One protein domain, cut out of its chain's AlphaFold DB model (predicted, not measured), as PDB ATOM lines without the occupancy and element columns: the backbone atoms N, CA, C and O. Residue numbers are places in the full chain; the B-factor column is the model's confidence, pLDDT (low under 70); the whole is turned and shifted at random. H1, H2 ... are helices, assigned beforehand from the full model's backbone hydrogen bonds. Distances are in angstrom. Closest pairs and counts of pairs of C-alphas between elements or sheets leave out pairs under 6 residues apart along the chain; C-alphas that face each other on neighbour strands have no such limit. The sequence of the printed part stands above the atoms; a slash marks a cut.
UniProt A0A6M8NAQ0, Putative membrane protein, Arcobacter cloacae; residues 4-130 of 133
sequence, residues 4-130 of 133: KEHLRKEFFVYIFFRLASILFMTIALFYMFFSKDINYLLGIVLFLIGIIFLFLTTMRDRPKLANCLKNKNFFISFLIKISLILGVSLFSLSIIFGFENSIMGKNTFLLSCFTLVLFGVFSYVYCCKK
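This is residues 4 to 130 of the 133 residues of the protein "Putative membrane protein" of Arcobacter cloacae (UniProt A0A6M8NAQ0). Two long helical hairpins, H1 with H2 and H4 with H5, meet where H1 crosses H4, with short H3 at one end. The 127 printed residues have five named helices, H1 to H5 in order, and no named strand: all helix. It is compact, radius of gyration of the C-alphas 15.9 A, spanning 48 by 33 by 26 A.

Start with H1, residues 9 to 33, and H2, residues 40 to 58, a hairpin at 23 degrees; its closest C-alphas, Ala 28 and Gly 43, are 4.2 A apart. Residues 19 to 27 alone of H1 touch H4, residues 74 to 96, at a steep tilt of 62 degrees; closest C-alphas Thr 26 and Ser 89, 5.8 A. H4 and H5, residues 103 to 130, form a hairpin at 30 degrees; closest C-alphas Gly 87 and Ser 112, 4.4 A. Residues 123 to 127 alone of H5 touch H3, residues 64 to 70; closest C-alphas Cys 68 and Cys 127, 6.6 A. Every O i to N i+4 pair is within hydrogen-bond range in H1 to H4, and 23 of 24 in H5.

Find C-alpha 9 at (-18.912, 42.461, 23.329); H1 runs 36.1 A. H5 runs 40.6 A to C-alpha 130 at (-12.434, 20.642, 18.418).

The printed part has no cut and no long link. Confidence is under 70 in 28 residues, among them 124 to 130.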
ATOM      1  N   LYS A   4     -11.619  35.649  17.265       53.25
ATOM      2  CA  LYS A   4     -12.264  36.968  17.330       53.25
ATOM      3  C   LYS A   4     -13.790  36.919  17.211       53.25
ATOM      4  O   LYS A   4     -14.458  37.749  17.813       53.25
ATOM      5  N   GLU A   5     -14.368  35.948  16.499       52.09
ATOM      6  CA  GLU A   5     -15.831  35.873  16.350       52.09
ATOM      7  C   GLU A   5     -16.553  35.401  17.618       52.09
ATOM      8  O   GLU A   5     -17.759  35.628  17.748       52.09
ATOM      9  N   HIS A   6     -15.837  34.735  18.530       53.28
ATOM     10  CA  HIS A   6     -16.375  34.216  19.792       53.28
ATOM     11  C   HIS A   6     -16.195  35.197  20.961       53.28
ATOM     12  O   HIS A   6     -16.984  35.168  21.904       53.28
ATOM     13  N   LEU A   7     -15.218  36.104  20.872       60.34
ATOM     14  CA  LEU A   7     -14.934  37.166  21.845       60.34
ATOM     15  C   LEU A   7     -15.677  38.471  21.499       60.34
ATOM     16  O   LEU A   7     -15.085  39.546  21.442       60.34
ATOM     17  N   ARG A   8     -16.986  38.396  21.232       67.69
ATOM     18  CA  ARG A   8     -17.803  39.605  21.000       67.69
ATOM     19  C   ARG A   8     -18.085  40.340  22.308       67.69
ATOM     20  O   ARG A   8     -18.083  39.740  23.380       67.69
ATOM     21  N   LYS A   9     -18.436  41.627  22.207       71.38
ATOM     22  CA  LYS A   9     -18.912  42.461  23.329       71.38
ATOM     23  C   LYS A   9     -19.981  41.751  24.175       71.38
ATOM     24  O   LYS A   9     -19.954  41.823  25.397       71.38
ATOM     25  N   GLU A  10     -20.874  41.002  23.532       69.50
ATOM     26  CA  GLU A  10     -21.905  40.181  24.181       69.50
ATOM     27  C   GLU A  10     -21.328  39.129  25.141       69.50
ATOM     28  O   GLU A  10     -21.824  38.988  26.258       69.50
ATOM     29  N   PHE A  11     -20.254  38.438  24.740       72.38
ATOM     30  CA  PHE A  11     -19.562  37.440  25.559       72.38
ATOM     31  C   PHE A  11     -18.897  38.079  26.777       72.38
ATOM     32  O   PHE A  11     -19.030  37.559  27.883       72.38
ATOM     33  N   PHE A  12     -18.239  39.230  26.593       74.94
ATOM     34  CA  PHE A  12     -17.621  39.969  27.696       74.94
ATOM     35  C   PHE A  12     -18.647  40.416  28.728       74.94
ATOM     36  O   PHE A  12     -18.438  40.204  29.917       74.94
ATOM     37  N   VAL A  13     -19.773  40.980  28.292       78.31
ATOM     38  CA  VAL A  13     -20.810  41.428  29.227       78.31
ATOM     39  C   VAL A  13     -21.503  40.239  29.906       78.31
ATOM     40  O   VAL A  13     -21.777  40.298  31.101       78.31
ATOM     41  N   TYR A  14     -21.735  39.136  29.183       81.81
ATOM     42  CA  TYR A  14     -22.254  37.896  29.772       81.81
ATOM     43  C   TYR A  14     -21.332  37.364  30.877       81.81
ATOM     44  O   TYR A  14     -21.788  37.042  31.974       81.81
ATOM     45  N   ILE A  15     -20.027  37.285  30.598       81.00
ATOM     46  CA  ILE A  15     -19.037  36.857  31.584       81.00
ATOM     47  C   ILE A  15     -18.969  37.840  32.740       81.00
ATOM     48  O   ILE A  15     -18.979  37.399  33.879       81.00
ATOM     49  N   PHE A  16     -18.954  39.143  32.473       84.69
ATOM     50  CA  PHE A  16     -18.883  40.164  33.509       84.69
ATOM     51  C   PHE A  16     -20.012  40.020  34.532       84.69
ATOM     52  O   PHE A  16     -19.732  39.912  35.722       84.69
ATOM     53  N   PHE A  17     -21.271  39.926  34.090       84.94
ATOM     54  CA  PHE A  17     -22.397  39.745  35.013       84.94
ATOM     55  C   PHE A  17     -22.315  38.430  35.784       84.94
ATOM     56  O   PHE A  17     -22.620  38.386  36.974       84.94
ATOM     57  N   ARG A  18     -21.826  37.367  35.142       85.44
ATOM     58  CA  ARG A  18     -21.638  36.082  35.807       85.44
ATOM     59  C   ARG A  18     -20.538  36.137  36.866       85.44
ATOM     60  O   ARG A  18     -20.748  35.653  37.972       85.44
ATOM     61  N   LEU A  19     -19.398  36.748  36.561       87.62
ATOM     62  CA  LEU A  19     -18.307  36.953  37.515       87.62
ATOM     63  C   LEU A  19     -18.760  37.842  38.677       87.62
ATOM     64  O   LEU A  19     -18.537  37.481  39.828       87.62
ATOM     65  N   ALA A  20     -19.458  38.941  38.381       86.50
ATOM     66  CA  ALA A  20     -20.025  39.835  39.383       86.50
ATOM     67  C   ALA A  20     -21.005  39.097  40.305       86.50
ATOM     68  O   ALA A  20     -20.899  39.225  41.520       86.50
ATOM     69  N   SER A  21     -21.900  38.266  39.757       91.19
ATOM     70  CA  SER A  21     -22.835  37.477  40.572       91.19
ATOM     71  C   SER A  21     -22.115  36.556  41.558       91.19
ATOM     72  O   SER A  21     -22.463  36.542  42.736       91.19
ATOM     73  N   ILE A  22     -21.073  35.846  41.105       90.25
ATOM     74  CA  ILE A  22     -20.290  34.946  41.960       90.25
ATOM     75  C   ILE A  22     -19.562  35.763  43.027       90.25
ATOM     76  O   ILE A  22     -19.618  35.415  44.198       90.25
ATOM     77  N   LEU A  23     -18.941  36.877  42.640       91.56
ATOM     78  CA  LEU A  23     -18.216  37.755  43.552       91.56
ATOM     79  C   LEU A  23     -19.125  38.290  44.669       91.56
ATOM     80  O   LEU A  23     -18.804  38.122  45.841       91.56
ATOM     81  N   PHE A  24     -20.275  38.874  44.329       91.56
ATOM     82  CA  PHE A  24     -21.206  39.412  45.324       91.56
ATOM     83  C   PHE A  24     -21.785  38.324  46.230       91.56
ATOM     84  O   PHE A  24     -21.872  38.532  47.438       91.56
ATOM     85  N   MET A  25     -22.117  37.149  45.685       91.81
ATOM     86  CA  MET A  25     -22.592  36.020  46.489       91.81
ATOM     87  C   MET A  25     -21.516  35.499  47.448       91.81
ATOM     88  O   MET A  25     -21.818  35.251  48.612       91.81
ATOM     89  N   THR A  26     -20.265  35.363  47.004       90.19
ATOM     90  CA  THR A  26     -19.171  34.882  47.861       90.19
ATOM     91  C   THR A  26     -18.872  35.865  48.987       90.19
ATOM     92  O   THR A  26     -18.753  35.454  50.140       90.19
ATOM     93  N   ILE A  27     -18.809  37.165  48.683       88.94
ATOM     94  CA  ILE A  27     -18.601  38.207  49.695       88.94
ATOM     95  C   ILE A  27     -19.775  38.232  50.685       88.94
ATOM     96  O   ILE A  27     -19.558  38.299  51.894       88.94
ATOM     97  N   ALA A  28     -21.014  38.125  50.198       90.12
ATOM     98  CA  ALA A  28     -22.201  38.068  51.045       90.12
ATOM     99  C   ALA A  28     -22.155  36.897  52.034       90.12
ATOM    100  O   ALA A  28     -22.302  37.096  53.239       90.12
ATOM    101  N   LEU A  29     -21.893  35.683  51.537       88.44
ATOM    102  CA  LEU A  29     -21.768  34.490  52.375       88.44
ATOM    103  C   LEU A  29     -20.626  34.636  53.387       88.44
ATOM    104  O   LEU A  29     -20.778  34.247  54.543       88.44
ATOM    105  N   PHE A  30     -19.508  35.243  52.989       86.75
ATOM    106  CA  PHE A  30     -18.408  35.521  53.904       86.75
ATOM    107  C   PHE A  30     -18.840  36.430  55.067       86.75
ATOM    108  O   PHE A  30     -18.631  36.072  56.225       86.75
ATOM    109  N   TYR A  31     -19.506  37.556  54.791       84.38
ATOM    110  CA  TYR A  31     -19.982  38.471  55.839       84.38
ATOM    111  C   TYR A  31     -21.088  37.887  56.727       84.38
ATOM    112  O   TYR A  31     -21.217  38.309  57.876       84.38
ATOM    113  N   MET A  32     -21.870  36.926  56.223       86.31
ATOM    114  CA  MET A  32     -22.937  36.268  56.989       86.31
ATOM    115  C   MET A  32     -22.444  35.121  57.876       86.31
ATOM    116  O   MET A  32     -23.038  34.886  58.926       86.31
ATOM    117  N   PHE A  33     -21.406  34.390  57.457       85.31
ATOM    118  CA  PHE A  33     -21.016  33.130  58.107       85.31
ATOM    119  C   PHE A  33     -19.589  33.104  58.664       85.31
ATOM    120  O   PHE A  33     -19.316  32.312  59.560       85.31
ATOM    121  N   PHE A  34     -18.675  33.923  58.138       80.69
ATOM    122  CA  PHE A  34     -17.237  33.780  58.399       80.69
ATOM    123  C   PHE A  34     -16.553  35.058  58.908       80.69
ATOM    124  O   PHE A  34     -15.442  34.981  59.432       80.69
ATOM    125  N   SER A  35     -17.189  36.227  58.780       75.81
ATOM    126  CA  SER A  35     -16.693  37.477  59.369       75.81
ATOM    127  C   SER A  35     -16.803  37.442  60.896       75.81
ATOM    128  O   SER A  35     -17.816  36.997  61.432       75.81
ATOM    129  N   LYS A  36     -15.779  37.948  61.599       73.31
ATOM    130  CA  LYS A  36     -15.819  38.134  63.064       73.31
ATOM    131  C   LYS A  36     -16.932  39.098  63.476       73.31
ATOM    132  O   LYS A  36     -17.630  38.842  64.450       73.31
ATOM    133  N   ASP A  37     -17.121  40.147  62.682       77.31
ATOM    134  CA  ASP A  37     -18.247  41.064  62.794       77.31
ATOM    135  C   ASP A  37     -19.313  40.606  61.803       77.31
ATOM    136  O   ASP A  37     -19.308  40.997  60.628       77.31
ATOM    137  N   ILE A  38     -20.169  39.685  62.247       80.62
ATOM    138  CA  ILE A  38     -21.243  39.167  61.405       80.62
ATOM    139  C   ILE A  38     -22.209  40.313  61.110       80.62
ATOM    140  O   ILE A  38     -22.890  40.823  62.000       80.62
ATOM    141  N   ASN A  39     -22.281  40.713  59.841       84.19
ATOM    142  CA  ASN A  39     -23.144  41.797  59.393       84.19
ATOM    143  C   ASN A  39     -24.193  41.249  58.426       84.19
ATOM    144  O   ASN A  39     -24.043  41.306  57.203       84.19
ATOM    145  N   TYR A  40     -25.265  40.694  58.996       85.31
ATOM    146  CA  TYR A  40     -26.351  40.080  58.231       85.31
ATOM    147  C   TYR A  40     -27.019  41.057  57.267       85.31
ATOM    148  O   TYR A  40     -27.366  40.662  56.160       85.31
ATOM    149  N   LEU A  41     -27.170  42.328  57.652       87.31
ATOM    150  CA  LEU A  41     -27.802  43.329  56.796       87.31
ATOM    151  C   LEU A  41     -26.965  43.575  55.535       87.31
ATOM    152  O   LEU A  41     -27.482  43.461  54.425       87.31
ATOM    153  N   LEU A  42     -25.660  43.816  55.696       86.44
ATOM    154  CA  LEU A  42     -24.740  43.960  54.567       86.44
ATOM    155  C   LEU A  42     -24.692  42.683  53.713       86.44
ATOM    156  O   LEU A  42     -24.766  42.755  52.488       86.44
ATOM    157  N   GLY A  43     -24.622  41.516  54.357       88.00
ATOM    158  CA  GLY A  43     -24.631  40.217  53.689       88.00
ATOM    159  C   GLY A  43     -25.875  39.996  52.827       88.00
ATOM    160  O   GLY A  43     -25.752  39.660  51.653       88.00
ATOM    161  N   ILE A  44     -27.070  40.262  53.360       91.12
ATOM    162  CA  ILE A  44     -28.339  40.118  52.630       91.12
ATOM    163  C   ILE A  44     -28.404  41.083  51.441       91.12
ATOM    164  O   ILE A  44     -28.784  40.666  50.345       91.12
ATOM    165  N   VAL A  45     -27.998  42.349  51.611       92.25
ATOM    166  CA  VAL A  45     -27.981  43.324  50.505       92.25
ATOM    167  C   VAL A  45     -27.039  42.866  49.390       92.25
ATOM    168  O   VAL A  45     -27.431  42.843  48.222       92.25
ATOM    169  N   LEU A  46     -25.819  42.442  49.731       91.44
ATOM    170  CA  LEU A  46     -24.855  41.935  48.750       91.44
ATOM    171  C   LEU A  46     -25.355  40.653  48.068       91.44
ATOM    172  O   LEU A  46     -25.166  40.482  46.863       91.44
ATOM    173  N   PHE A  47     -26.052  39.784  48.801       91.06
ATOM    174  CA  PHE A  47     -26.642  38.570  48.246       91.06
ATOM    175  C   PHE A  47     -27.742  38.890  47.226       91.06
ATOM    176  O   PHE A  47     -27.743  38.330  46.128       91.06
ATOM    177  N   LEU A  48     -28.631  39.840  47.539       92.88
ATOM    178  CA  LEU A  48     -29.665  40.323  46.617       92.88
ATOM    179  C   LEU A  48     -29.052  40.922  45.347       92.88
ATOM    180  O   LEU A  48     -29.490  40.594  44.244       92.88
ATOM    181  N   ILE A  49     -27.997  41.733  45.479       92.06
ATOM    182  CA  ILE A  49     -27.251  42.272  44.332       92.06
ATOM    183  C   ILE A  49     -26.681  41.129  43.475       92.06
ATOM    184  O   ILE A  49     -26.825  41.137  42.251       92.06
ATOM    185  N   GLY A  50     -26.098  40.106  44.105       90.75
ATOM    186  CA  GLY A  50     -25.613  38.908  43.419       90.75
ATOM    187  C   GLY A  50     -26.710  38.183  42.631       90.75
ATOM    188  O   GLY A  50     -26.493  37.810  41.474       90.75
ATOM    189  N   ILE A  51     -27.908  38.038  43.210       90.31
ATOM    190  CA  ILE A  51     -29.079  37.449  42.538       90.31
ATOM    191  C   ILE A  51     -29.514  38.296  41.338       90.31
ATOM    192  O   ILE A  51     -29.789  37.739  40.275       90.31
ATOM    193  N   ILE A  52     -29.542  39.627  41.464       91.81
ATOM    194  CA  ILE A  52     -29.894  40.526  40.355       91.81
ATOM    195  C   ILE A  52     -28.929  40.319  39.182       91.81
ATOM    196  O   ILE A  52     -29.366  40.121  38.046       91.81
ATOM    197  N   PHE A  53     -27.619  40.278  39.441       89.56
ATOM    198  CA  PHE A  53     -26.626  40.001  38.399       89.56
ATOM    199  C   PHE A  53     -26.791  38.606  37.779       89.56
ATOM    200  O   PHE A  53     -26.638  38.445  36.563       89.56
ATOM    201  N   LEU A  54     -27.154  37.598  38.575       88.62
ATOM    202  CA  LEU A  54     -27.447  36.255  38.074       88.62
ATOM    203  C   LEU A  54     -28.680  36.244  37.155       88.62
ATOM    204  O   LEU A  54     -28.673  35.596  36.103       88.62
ATOM    205  N   PHE A  55     -29.723  36.992  37.509       87.25
ATOM    206  CA  PHE A  55     -30.930  37.125  36.699       87.25
ATOM    207  C   PHE A  55     -30.647  37.844  35.375       87.25
ATOM    208  O   PHE A  55     -30.994  37.331  34.309       87.25
ATOM    209  N   LEU A  56     -29.905  38.957  35.417       85.88
ATOM    210  CA  LEU A  56     -29.439  39.673  34.223       85.88
ATOM    211  C   LEU A  56     -28.591  38.782  33.303       85.88
ATOM    212  O   LEU A  56     -28.680  38.878  32.080       85.88
ATOM    213  N   THR A  57     -27.799  37.876  33.882       83.12
ATOM    214  CA  THR A  57     -27.032  36.876  33.123       83.12
ATOM    215  C   THR A  57     -27.948  35.863  32.426       83.12
ATOM    216  O   THR A  57     -27.625  35.386  31.339       83.12
ATOM    217  N   THR A  58     -29.078  35.514  33.043       79.12
ATOM    218  CA  THR A  58     -30.018  34.496  32.544       79.12
ATOM    219  C   THR A  58     -30.920  35.034  31.438       79.12
ATOM    220  O   THR A  58     -31.219  34.300  30.501       79.12
ATOM    221  N   MET A  59     -31.287  36.315  31.510       78.00
ATOM    222  CA  MET A  59     -32.080  37.014  30.490       78.00
ATOM    223  C   MET A  59     -31.312  37.300  29.195       78.00
ATOM    224  O   MET A  59     -31.895  37.750  28.214       78.00
ATOM    225  N   ARG A  60     -29.996  37.076  29.184       74.75
ATOM    226  CA  ARG A  60     -29.139  37.375  28.040       74.75
ATOM    227  C   ARG A  60     -28.845  36.122  27.223       74.75
ATOM    228  O   ARG A  60     -28.631  35.038  27.775       74.75
ATOM    229  N   ASP A  61     -28.748  36.300  25.909       69.56
ATOM    230  CA  ASP A  61     -28.370  35.227  24.997       69.56
ATOM    231  C   ASP A  61     -27.030  34.608  25.385       69.56
ATOM    232  O   ASP A  61     -26.021  35.286  25.614       69.56
ATOM    233  N   ARG A  62     -27.023  33.276  25.466       70.75
ATOM    234  CA  ARG A  62     -25.815  32.536  25.809       70.75
ATOM    235  C   ARG A  62     -24.852  32.586  24.626       70.75
ATOM    236  O   ARG A  62     -25.201  32.123  23.539       70.75
ATOM    237  N   PRO A  63     -23.616  33.065  24.824       68.31
ATOM    238  CA  PRO A  63     -22.656  33.156  23.737       68.31
ATOM    239  C   PRO A  63     -22.271  31.762  23.221       68.31
ATOM    240  O   PRO A  63     -22.290  30.777  23.967       68.31
ATOM    241  N   LYS A  64     -21.850  31.679  21.950       66.00
ATOM    242  CA  LYS A  64     -21.489  30.413  21.273       66.00
ATOM    243  C   LYS A  64     -20.503  29.557  22.079       66.00
ATOM    244  O   LYS A  64     -20.672  28.343  22.150       66.00
ATOM    245  N   LEU A  65     -19.535  30.185  22.756       64.81
ATOM    246  CA  LEU A  65     -18.574  29.496  23.623       64.81
ATOM    247  C   LEU A  65     -19.252  28.818  24.829       64.81
ATOM    248  O   LEU A  65     -18.958  27.668  25.142       64.81
ATOM    249  N   ALA A  66     -20.205  29.493  25.480       65.44
ATOM    250  CA  ALA A  66     -20.939  28.938  26.617       65.44
ATOM    251  C   ALA A  66     -21.851  27.775  26.196       65.44
ATOM    252  O   ALA A  66     -21.967  26.791  26.927       65.44
ATOM    253  N   ASN A  67     -22.451  27.851  25.004       68.94
ATOM    254  CA  ASN A  67     -23.209  26.736  24.432       68.94
ATOM    255  C   ASN A  67     -22.300  25.563  24.039       68.94
ATOM    256  O   ASN A  67     -22.632  24.417  24.336       68.94
ATOM    257  N   CYS A  68     -21.124  25.831  23.459       70.38
ATOM    258  CA  CYS A  68     -20.136  24.796  23.144       70.38
ATOM    259  C   CYS A  68     -19.699  24.038  24.405       70.38
ATOM    260  O   CYS A  68     -19.674  22.811  24.402       70.38
ATOM    261  N   LEU A  69     -19.430  24.759  25.497       67.12
ATOM    262  CA  LEU A  69     -19.071  24.176  26.791       67.12
ATOM    263  C   LEU A  69     -20.223  23.380  27.419       67.12
ATOM    264  O   LEU A  69     -19.979  22.329  28.003       67.12
ATOM    265  N   LYS A  70     -21.472  23.845  27.279       67.69
ATOM    266  CA  LYS A  70     -22.663  23.159  27.809       67.69
ATOM    267  C   LYS A  70     -22.938  21.825  27.108       67.69
ATOM    268  O   LYS A  70     -23.381  20.893  27.766       67.69
ATOM    269  N   ASN A  71     -22.668  21.738  25.806       67.94
ATOM    270  CA  ASN A  71     -22.944  20.545  24.996       67.94
ATOM    271  C   ASN A  71     -21.851  19.462  25.090       67.94
ATOM    272  O   ASN A  71     -21.918  18.455  24.390       67.94
ATOM    273  N   LYS A  72     -20.816  19.655  25.918       69.81
ATOM    274  CA  LYS A  72     -19.815  18.616  26.210       69.81
ATOM    275  C   LYS A  72     -20.336  17.640  27.266       69.81
ATOM    276  O   LYS A  72     -21.315  17.925  27.950       69.81
ATOM    277  N   ASN A  73     -19.622  16.522  27.442       78.00
ATOM    278  CA  ASN A  73     -19.873  15.571  28.528       78.00
ATOM    279  C   ASN A  73     -20.083  16.305  29.856       78.00
ATOM    280  O   ASN A  73     -19.311  17.206  30.204       78.00
ATOM    281  N   PHE A  74     -21.107  15.874  30.595       78.81
ATOM    282  CA  PHE A  74     -21.544  16.483  31.849       78.81
ATOM    283  C   PHE A  74     -20.375  16.761  32.804       78.81
ATOM    284  O   PHE A  74     -20.228  17.891  33.268       78.81
ATOM    285  N   PHE A  75     -19.484  15.779  32.991       77.31
ATOM    286  CA  PHE A  75     -18.286  15.892  33.830       77.31
ATOM    287  C   PHE A  75     -17.353  17.044  33.432       77.31
ATOM    288  O   PHE A  75     -16.897  17.791  34.292       77.31
ATOM    289  N   ILE A  76     -17.098  17.233  32.136       73.69
ATOM    290  CA  ILE A  76     -16.189  18.283  31.646       73.69
ATOM    291  C   ILE A  76     -16.835  19.658  31.826       73.69
ATOM    292  O   ILE A  76     -16.208  20.586  32.333       73.69
ATOM    293  N   SER A  77     -18.112  19.784  31.456       74.81
ATOM    294  CA  SER A  77     -18.880  21.013  31.681       74.81
ATOM    295  C   SER A  77     -18.922  21.375  33.172       74.81
ATOM    296  O   SER A  77     -18.831  22.550  33.531       74.81
ATOM    297  N   PHE A  78     -19.069  20.380  34.047       79.62
ATOM    298  CA  PHE A  78     -19.100  20.567  35.493       79.62
ATOM    299  C   PHE A  78     -17.749  21.040  36.042       79.62
ATOM    300  O   PHE A  78     -17.710  22.059  36.727       79.62
ATOM    301  N   LEU A  79     -16.647  20.393  35.648       80.56
ATOM    302  CA  LEU A  79     -15.280  20.790  36.014       80.56
ATOM    303  C   LEU A  79     -14.976  22.244  35.645       80.56
ATOM    304  O   LEU A  79     -14.484  23.009  36.469       80.56
ATOM    305  N   ILE A  80     -15.326  22.651  34.424       78.94
ATOM    306  CA  ILE A  80     -15.080  24.013  33.938       78.94
ATOM    307  C   ILE A  80     -15.889  25.037  34.745       78.94
ATOM    308  O   ILE A  80     -15.361  26.077  35.138       78.94
ATOM    309  N   LYS A  81     -17.161  24.740  35.043       81.31
ATOM    310  CA  LYS A  81     -18.005  25.617  35.869       81.31
ATOM    311  C   LYS A  81     -17.476  25.739  37.295       81.31
ATOM    312  O   LYS A  81     -17.434  26.850  37.814       81.31
ATOM    313  N   ILE A  82     -17.059  24.629  37.905       84.12
ATOM    314  CA  ILE A  82     -16.479  24.631  39.250       84.12
ATOM    315  C   ILE A  82     -15.180  25.423  39.274       84.12
ATOM    316  O   ILE A  82     -15.020  26.263  40.149       84.12
ATOM    317  N   SER A  83     -14.286  25.217  38.305       82.75
ATOM    318  CA  SER A  83     -13.015  25.944  38.228       82.75
ATOM    319  C   SER A  83     -13.231  27.457  38.178       82.75
ATOM    320  O   SER A  83     -12.528  28.198  38.859       82.75
ATOM    321  N   LEU A  84     -14.234  27.916  37.418       84.44
ATOM    322  CA  LEU A  84     -14.619  29.327  37.379       84.44
ATOM    323  C   LEU A  84     -15.144  29.805  38.743       84.44
ATOM    324  O   LEU A  84     -14.691  30.828  39.244       84.44
ATOM    325  N   ILE A  85     -16.097  29.079  39.337       86.31
ATOM    326  CA  ILE A  85     -16.713  29.466  40.616       86.31
ATOM    327  C   ILE A  85     -15.658  29.521  41.722       86.31
ATOM    328  O   ILE A  85     -15.596  30.511  42.449       86.31
ATOM    329  N   LEU A  86     -14.807  28.498  41.817       85.81
ATOM    330  CA  LEU A  86     -13.719  28.438  42.786       85.81
ATOM    331  C   LEU A  86     -12.718  29.567  42.562       85.81
ATOM    332  O   LEU A  86     -12.405  30.271  43.513       85.81
ATOM    333  N   GLY A  87     -12.268  29.796  41.325       84.69
ATOM    334  CA  GLY A  87     -11.296  30.852  41.041       84.69
ATOM    335  C   GLY A  87     -11.804  32.241  41.411       84.69
ATOM    336  O   GLY A  87     -11.107  32.991  42.086       84.69
ATOM    337  N   VAL A  88     -13.049  32.568  41.061       88.06
ATOM    338  CA  VAL A  88     -13.649  33.873  41.390       88.06
ATOM    339  C   VAL A  88     -13.930  34.010  42.885       88.06
ATOM    340  O   VAL A  88     -13.756  35.086  43.458       88.06
ATOM    341  N   SER A  89     -14.333  32.922  43.542       86.62
ATOM    342  CA  SER A  89     -14.569  32.918  44.988       86.62
ATOM    343  C   SER A  89     -13.269  33.092  45.772       86.62
ATOM    344  O   SER A  89     -13.199  33.899  46.690       86.62
ATOM    345  N   LEU A  90     -12.205  32.393  45.377       85.81
ATOM    346  CA  LEU A  90     -10.884  32.546  45.984       85.81
ATOM    347  C   LEU A  90     -10.312  33.942  45.728       85.81
ATOM    348  O   LEU A  90      -9.733  34.536  46.632       85.81
ATOM    349  N   PHE A  91     -10.523  34.488  44.529       84.75
ATOM    350  CA  PHE A  91     -10.107  35.846  44.199       84.75
ATOM    351  C   PHE A  91     -10.838  36.885  45.063       84.75
ATOM    352  O   PHE A  91     -10.200  37.737  45.678       84.75
ATOM    353  N   SER A  92     -12.163  36.786  45.192       84.50
ATOM    354  CA  SER A  92     -12.944  37.689  46.052       84.50
ATOM    355  C   SER A  92     -12.555  37.587  47.529       84.50
ATOM    356  O   SER A  92     -12.392  38.614  48.183       84.50
ATOM    357  N   LEU A  93     -12.300  36.380  48.040       83.56
ATOM    358  CA  LEU A  93     -11.768  36.194  49.392       83.56
ATOM    359  C   LEU A  93     -10.367  36.797  49.554       83.56
ATOM    360  O   LEU A  93     -10.100  37.429  50.570       83.56
ATOM    361  N   SER A  94      -9.484  36.669  48.559       82.75
ATOM    362  CA  SER A  94      -8.147  37.275  48.621       82.75
ATOM    363  C   SER A  94      -8.186  38.810  48.677       82.75
ATOM    364  O   SER A  94      -7.364  39.408  49.368       82.75
ATOM    365  N   ILE A  95      -9.190  39.443  48.045       80.00
ATOM    366  CA  ILE A  95      -9.455  40.885  48.190       80.00
ATOM    367  C   ILE A  95      -9.852  41.204  49.634       80.00
ATOM    368  O   ILE A  95      -9.307  42.135  50.222       80.00
ATOM    369  N   ILE A  96     -10.768  40.422  50.218       78.38
ATOM    370  CA  ILE A  96     -11.256  40.634  51.589       78.38
ATOM    371  C   ILE A  96     -10.131  40.470  52.624       78.38
ATOM    372  O   ILE A  96     -10.019  41.275  53.544       78.38
ATOM    373  N   PHE A  97      -9.274  39.455  52.473       77.38
ATOM    374  CA  PHE A  97      -8.150  39.202  53.385       77.38
ATOM    375  C   PHE A  97      -6.947  40.141  53.176       77.38
ATOM    376  O   PHE A  97      -5.993  40.093  53.961       77.38
ATOM    377  N   GLY A  98      -6.981  40.991  52.144       67.44
ATOM    378  CA  GLY A  98      -5.908  41.908  51.771       67.44
ATOM    379  C   GLY A  98      -4.748  41.205  51.059       67.44
ATOM    380  O   GLY A  98      -4.034  40.399  51.657       67.44
ATOM    381  N   PHE A  99      -4.521  41.563  49.790       60.75
ATOM    382  CA  PHE A  99      -3.509  40.946  48.918       60.75
ATOM    383  C   PHE A  99      -2.081  40.961  49.479       60.75
ATOM    384  O   PHE A  99      -1.326  40.015  49.260       60.75
ATOM    385  N   GLU A 100      -1.693  42.017  50.193       56.41
ATOM    386  CA  GLU A 100      -0.301  42.215  50.616       56.41
ATOM    387  C   GLU A 100      -0.060  41.946  52.103       56.41
ATOM    388  O   GLU A 100       1.048  41.553  52.477       56.41
ATOM    389  N   ASN A 101      -1.102  42.075  52.929       58.72
ATOM    390  CA  ASN A 101      -0.963  42.140  54.383       58.72
ATOM    391  C   ASN A 101      -1.050  40.779  55.082       58.72
ATOM    392  O   ASN A 101      -0.621  40.661  56.227       58.72
ATOM    393  N   SER A 102      -1.578  39.739  54.425       66.38
ATOM    394  CA  SER A 102      -1.717  38.413  55.031       66.38
ATOM    395  C   SER A 102      -1.109  37.302  54.168       66.38
ATOM    396  O   SER A 102      -1.303  37.238  52.954       66.38
ATOM    397  N   ILE A 103      -0.386  36.372  54.810       74.44
ATOM    398  CA  ILE A 103       0.126  35.141  54.170       74.44
ATOM    399  C   ILE A 103      -1.038  34.349  53.554       74.44
ATOM    400  O   ILE A 103      -0.936  33.814  52.451       74.44
ATOM    401  N   MET A 104      -2.177  34.335  54.251       71.19
ATOM    402  CA  MET A 104      -3.401  33.681  53.800       71.19
ATOM    403  C   MET A 104      -3.968  34.332  52.530       71.19
ATOM    404  O   MET A 104      -4.346  33.597  51.617       71.19
ATOM    405  N   GLY A 105      -3.949  35.668  52.423       74.94
ATOM    406  CA  GLY A 105      -4.359  36.434  51.239       74.94
ATOM    407  C   GLY A 105      -3.476  36.178  50.013       74.94
ATOM    408  O   GLY A 105      -3.989  35.915  48.926       74.94
ATOM    409  N   LYS A 106      -2.147  36.141  50.189       74.25
ATOM    410  CA  LYS A 106      -1.197  35.820  49.102       74.25
ATOM    411  C   LYS A 106      -1.403  34.408  48.554       74.25
ATOM    412  O   LYS A 106      -1.460  34.218  47.339       74.25
ATOM    413  N   ASN A 107      -1.575  33.426  49.440       78.88
ATOM    414  CA  ASN A 107      -1.805  32.036  49.046       78.88
ATOM    415  C   ASN A 107      -3.167  31.848  48.361       78.88
ATOM    416  O   ASN A 107      -3.251  31.144  47.354       78.88
ATOM    417  N   THR A 108      -4.229  32.500  48.857       78.06
ATOM    418  CA  THR A 108      -5.549  32.461  48.196       78.06
ATOM    419  C   THR A 108      -5.520  33.140  46.832       78.06
ATOM    420  O   THR A 108      -6.112  32.608  45.893       78.06
ATOM    421  N   PHE A 109      -4.788  34.246  46.681       79.88
ATOM    422  CA  PHE A 109      -4.613  34.896  45.384       79.88
ATOM    423  C   PHE A 109      -3.883  33.993  44.381       79.88
ATOM    424  O   PHE A 109      -4.400  33.766  43.288       79.88
ATOM    425  N   LEU A 110      -2.747  33.401  44.758       78.75
ATOM    426  CA  LEU A 110      -2.013  32.451  43.907       78.75
ATOM    427  C   LEU A 110      -2.896  31.275  43.466       78.75
ATOM    428  O   LEU A 110      -2.925  30.919  42.285       78.75
ATOM    429  N   LEU A 111      -3.674  30.715  44.396       79.00
ATOM    430  CA  LEU A 111      -4.613  29.631  44.110       79.00
ATOM    431  C   LEU A 111      -5.750  30.085  43.175       79.00
ATOM    432  O   LEU A 111      -6.169  29.335  42.287       79.00
ATOM    433  N   SER A 112      -6.220  31.327  43.324       81.56
ATOM    434  CA  SER A 112      -7.211  31.930  42.428       81.56
ATOM    435  C   SER A 112      -6.669  32.095  41.004       81.56
ATOM    436  O   SER A 112      -7.331  31.715  40.039       81.56
ATOM    437  N   CYS A 113      -5.423  32.556  40.852       79.81
ATOM    438  CA  CYS A 113      -4.773  32.673  39.552       79.81
ATOM    439  C   CYS A 113      -4.628  31.301  38.893       79.81
ATOM    440  O   CYS A 113      -4.973  31.145  37.725       79.81
ATOM    441  N   PHE A 114      -4.186  30.290  39.645       78.50
ATOM    442  CA  PHE A 114      -4.029  28.934  39.125       78.50
ATOM    443  C   PHE A 114      -5.358  28.350  38.618       78.50
ATOM    444  O   PHE A 114      -5.438  27.836  37.502       78.50
ATOM    445  N   THR A 115      -6.431  28.488  39.395       78.88
ATOM    446  CA  THR A 115      -7.770  27.993  39.025       78.88
ATOM    447  C   THR A 115      -8.402  28.767  37.861       78.88
ATOM    448  O   THR A 115      -9.083  28.165  37.024       78.88
ATOM    449  N   LEU A 116      -8.138  30.072  37.733       81.25
ATOM    450  CA  LEU A 116      -8.557  30.875  36.578       81.25
ATOM    451  C   LEU A 116      -7.768  30.528  35.307       81.25
ATOM    452  O   LEU A 116      -8.354  30.438  34.226       81.25
ATOM    453  N   VAL A 117      -6.461  30.277  35.426       80.06
ATOM    454  CA  VAL A 117      -5.627  29.808  34.310       80.06
ATOM    455  C   VAL A 117      -6.103  28.439  33.839       80.06
ATOM    456  O   VAL A 117      -6.306  28.255  32.640       80.06
ATOM    457  N   LEU A 118      -6.374  27.506  34.757       76.94
ATOM    458  CA  LEU A 118      -6.970  26.214  34.414       76.94
ATOM    459  C   LEU A 118      -8.293  26.397  33.667       76.94
ATOM    460  O   LEU A 118      -8.467  25.818  32.596       76.94
ATOM    461  N   PHE A 119      -9.194  27.253  34.158       79.75
ATOM    462  CA  PHE A 119     -10.440  27.566  33.455       79.75
ATOM    463  C   PHE A 119     -10.194  28.076  32.023       79.75
ATOM    464  O   PHE A 119     -10.862  27.622  31.086       79.75
ATOM    465  N   GLY A 120      -9.229  28.981  31.832       75.00
ATOM    466  CA  GLY A 120      -8.845  29.503  30.520       75.00
ATOM    467  C   GLY A 120      -8.302  28.417  29.589       75.00
ATOM    468  O   GLY A 120      -8.759  28.295  28.450       75.00
ATOM    469  N   VAL A 121      -7.391  27.574  30.087       77.06
ATOM    470  CA  VAL A 121      -6.795  26.455  29.341       77.06
ATOM    471  C   VAL A 121      -7.859  25.428  28.958       77.06
ATOM    472  O   VAL A 121      -7.945  25.049  27.791       77.06
ATOM    473  N   PHE A 122      -8.722  25.017  29.890       74.12
ATOM    474  CA  PHE A 122      -9.818  24.088  29.605       74.12
ATOM    475  C   PHE A 122     -10.813  24.686  28.605       74.12
ATOM    476  O   PHE A 122     -11.215  24.026  27.647       74.12
ATOM    477  N   SER A 123     -11.170  25.958  28.750       70.94
ATOM    478  CA  SER A 123     -12.055  26.620  27.790       70.94
ATOM    479  C   SER A 123     -11.432  26.664  26.389       70.94
ATOM    480  O   SER A 123     -12.105  26.342  25.407       70.94
ATOM    481  N   TYR A 124     -10.136  26.980  26.288       69.06
ATOM    482  CA  TYR A 124      -9.406  27.045  25.022       69.06
ATOM    483  C   TYR A 124      -9.218  25.670  24.373       69.06
ATOM    484  O   TYR A 124      -9.595  25.487  23.218       69.06
ATOM    485  N   VAL A 125      -8.692  24.678  25.095       69.25
ATOM    486  CA  VAL A 125      -8.439  23.331  24.556       69.25
ATOM    487  C   VAL A 125      -9.741  22.693  24.075       69.25
ATOM    488  O   VAL A 125      -9.793  22.148  22.975       69.25
ATOM    489  N   TYR A 126     -10.826  22.798  24.842       66.31
ATOM    490  CA  TYR A 126     -12.049  22.063  24.525       66.31
ATOM    491  C   TYR A 126     -12.957  22.771  23.514       66.31
ATOM    492  O   TYR A 126     -13.694  22.077  22.799       66.31
ATOM    493  N   CYS A 127     -12.894  24.105  23.412       64.19
ATOM    494  CA  CYS A 127     -13.593  24.850  22.361       64.19
ATOM    495  C   CYS A 127     -12.756  24.983  21.084       64.19
ATOM    496  O   CYS A 127     -13.277  24.718  20.010       64.19
ATOM    497  N   CYS A 128     -11.466  25.334  21.160       57.12
ATOM    498  CA  CYS A 128     -10.659  25.631  19.968       57.12
ATOM    499  C   CYS A 128     -10.032  24.393  19.318       57.12
ATOM    500  O   CYS A 128      -9.944  24.341  18.092       57.12
ATOM    501  N   LYS A 129      -9.635  23.364  20.084       52.66
ATOM    502  CA  LYS A 129      -9.027  22.154  19.495       52.66
ATOM    503  C   LYS A 129     -10.052  21.297  18.740       52.66
ATOM    504  O   LYS A 129      -9.689  20.649  17.771       52.66
ATOM    505  N   LYS A 130     -11.341  21.357  19.112       48.91
ATOM    506  CA  LYS A 130     -12.434  20.642  18.418       48.91
ATOM    507  C   LYS A 130     -13.021  21.384  17.209       48.91
ATOM    508  O   LYS A 130     -13.895  20.841  16.564       48.91
TER     509      LYS A 130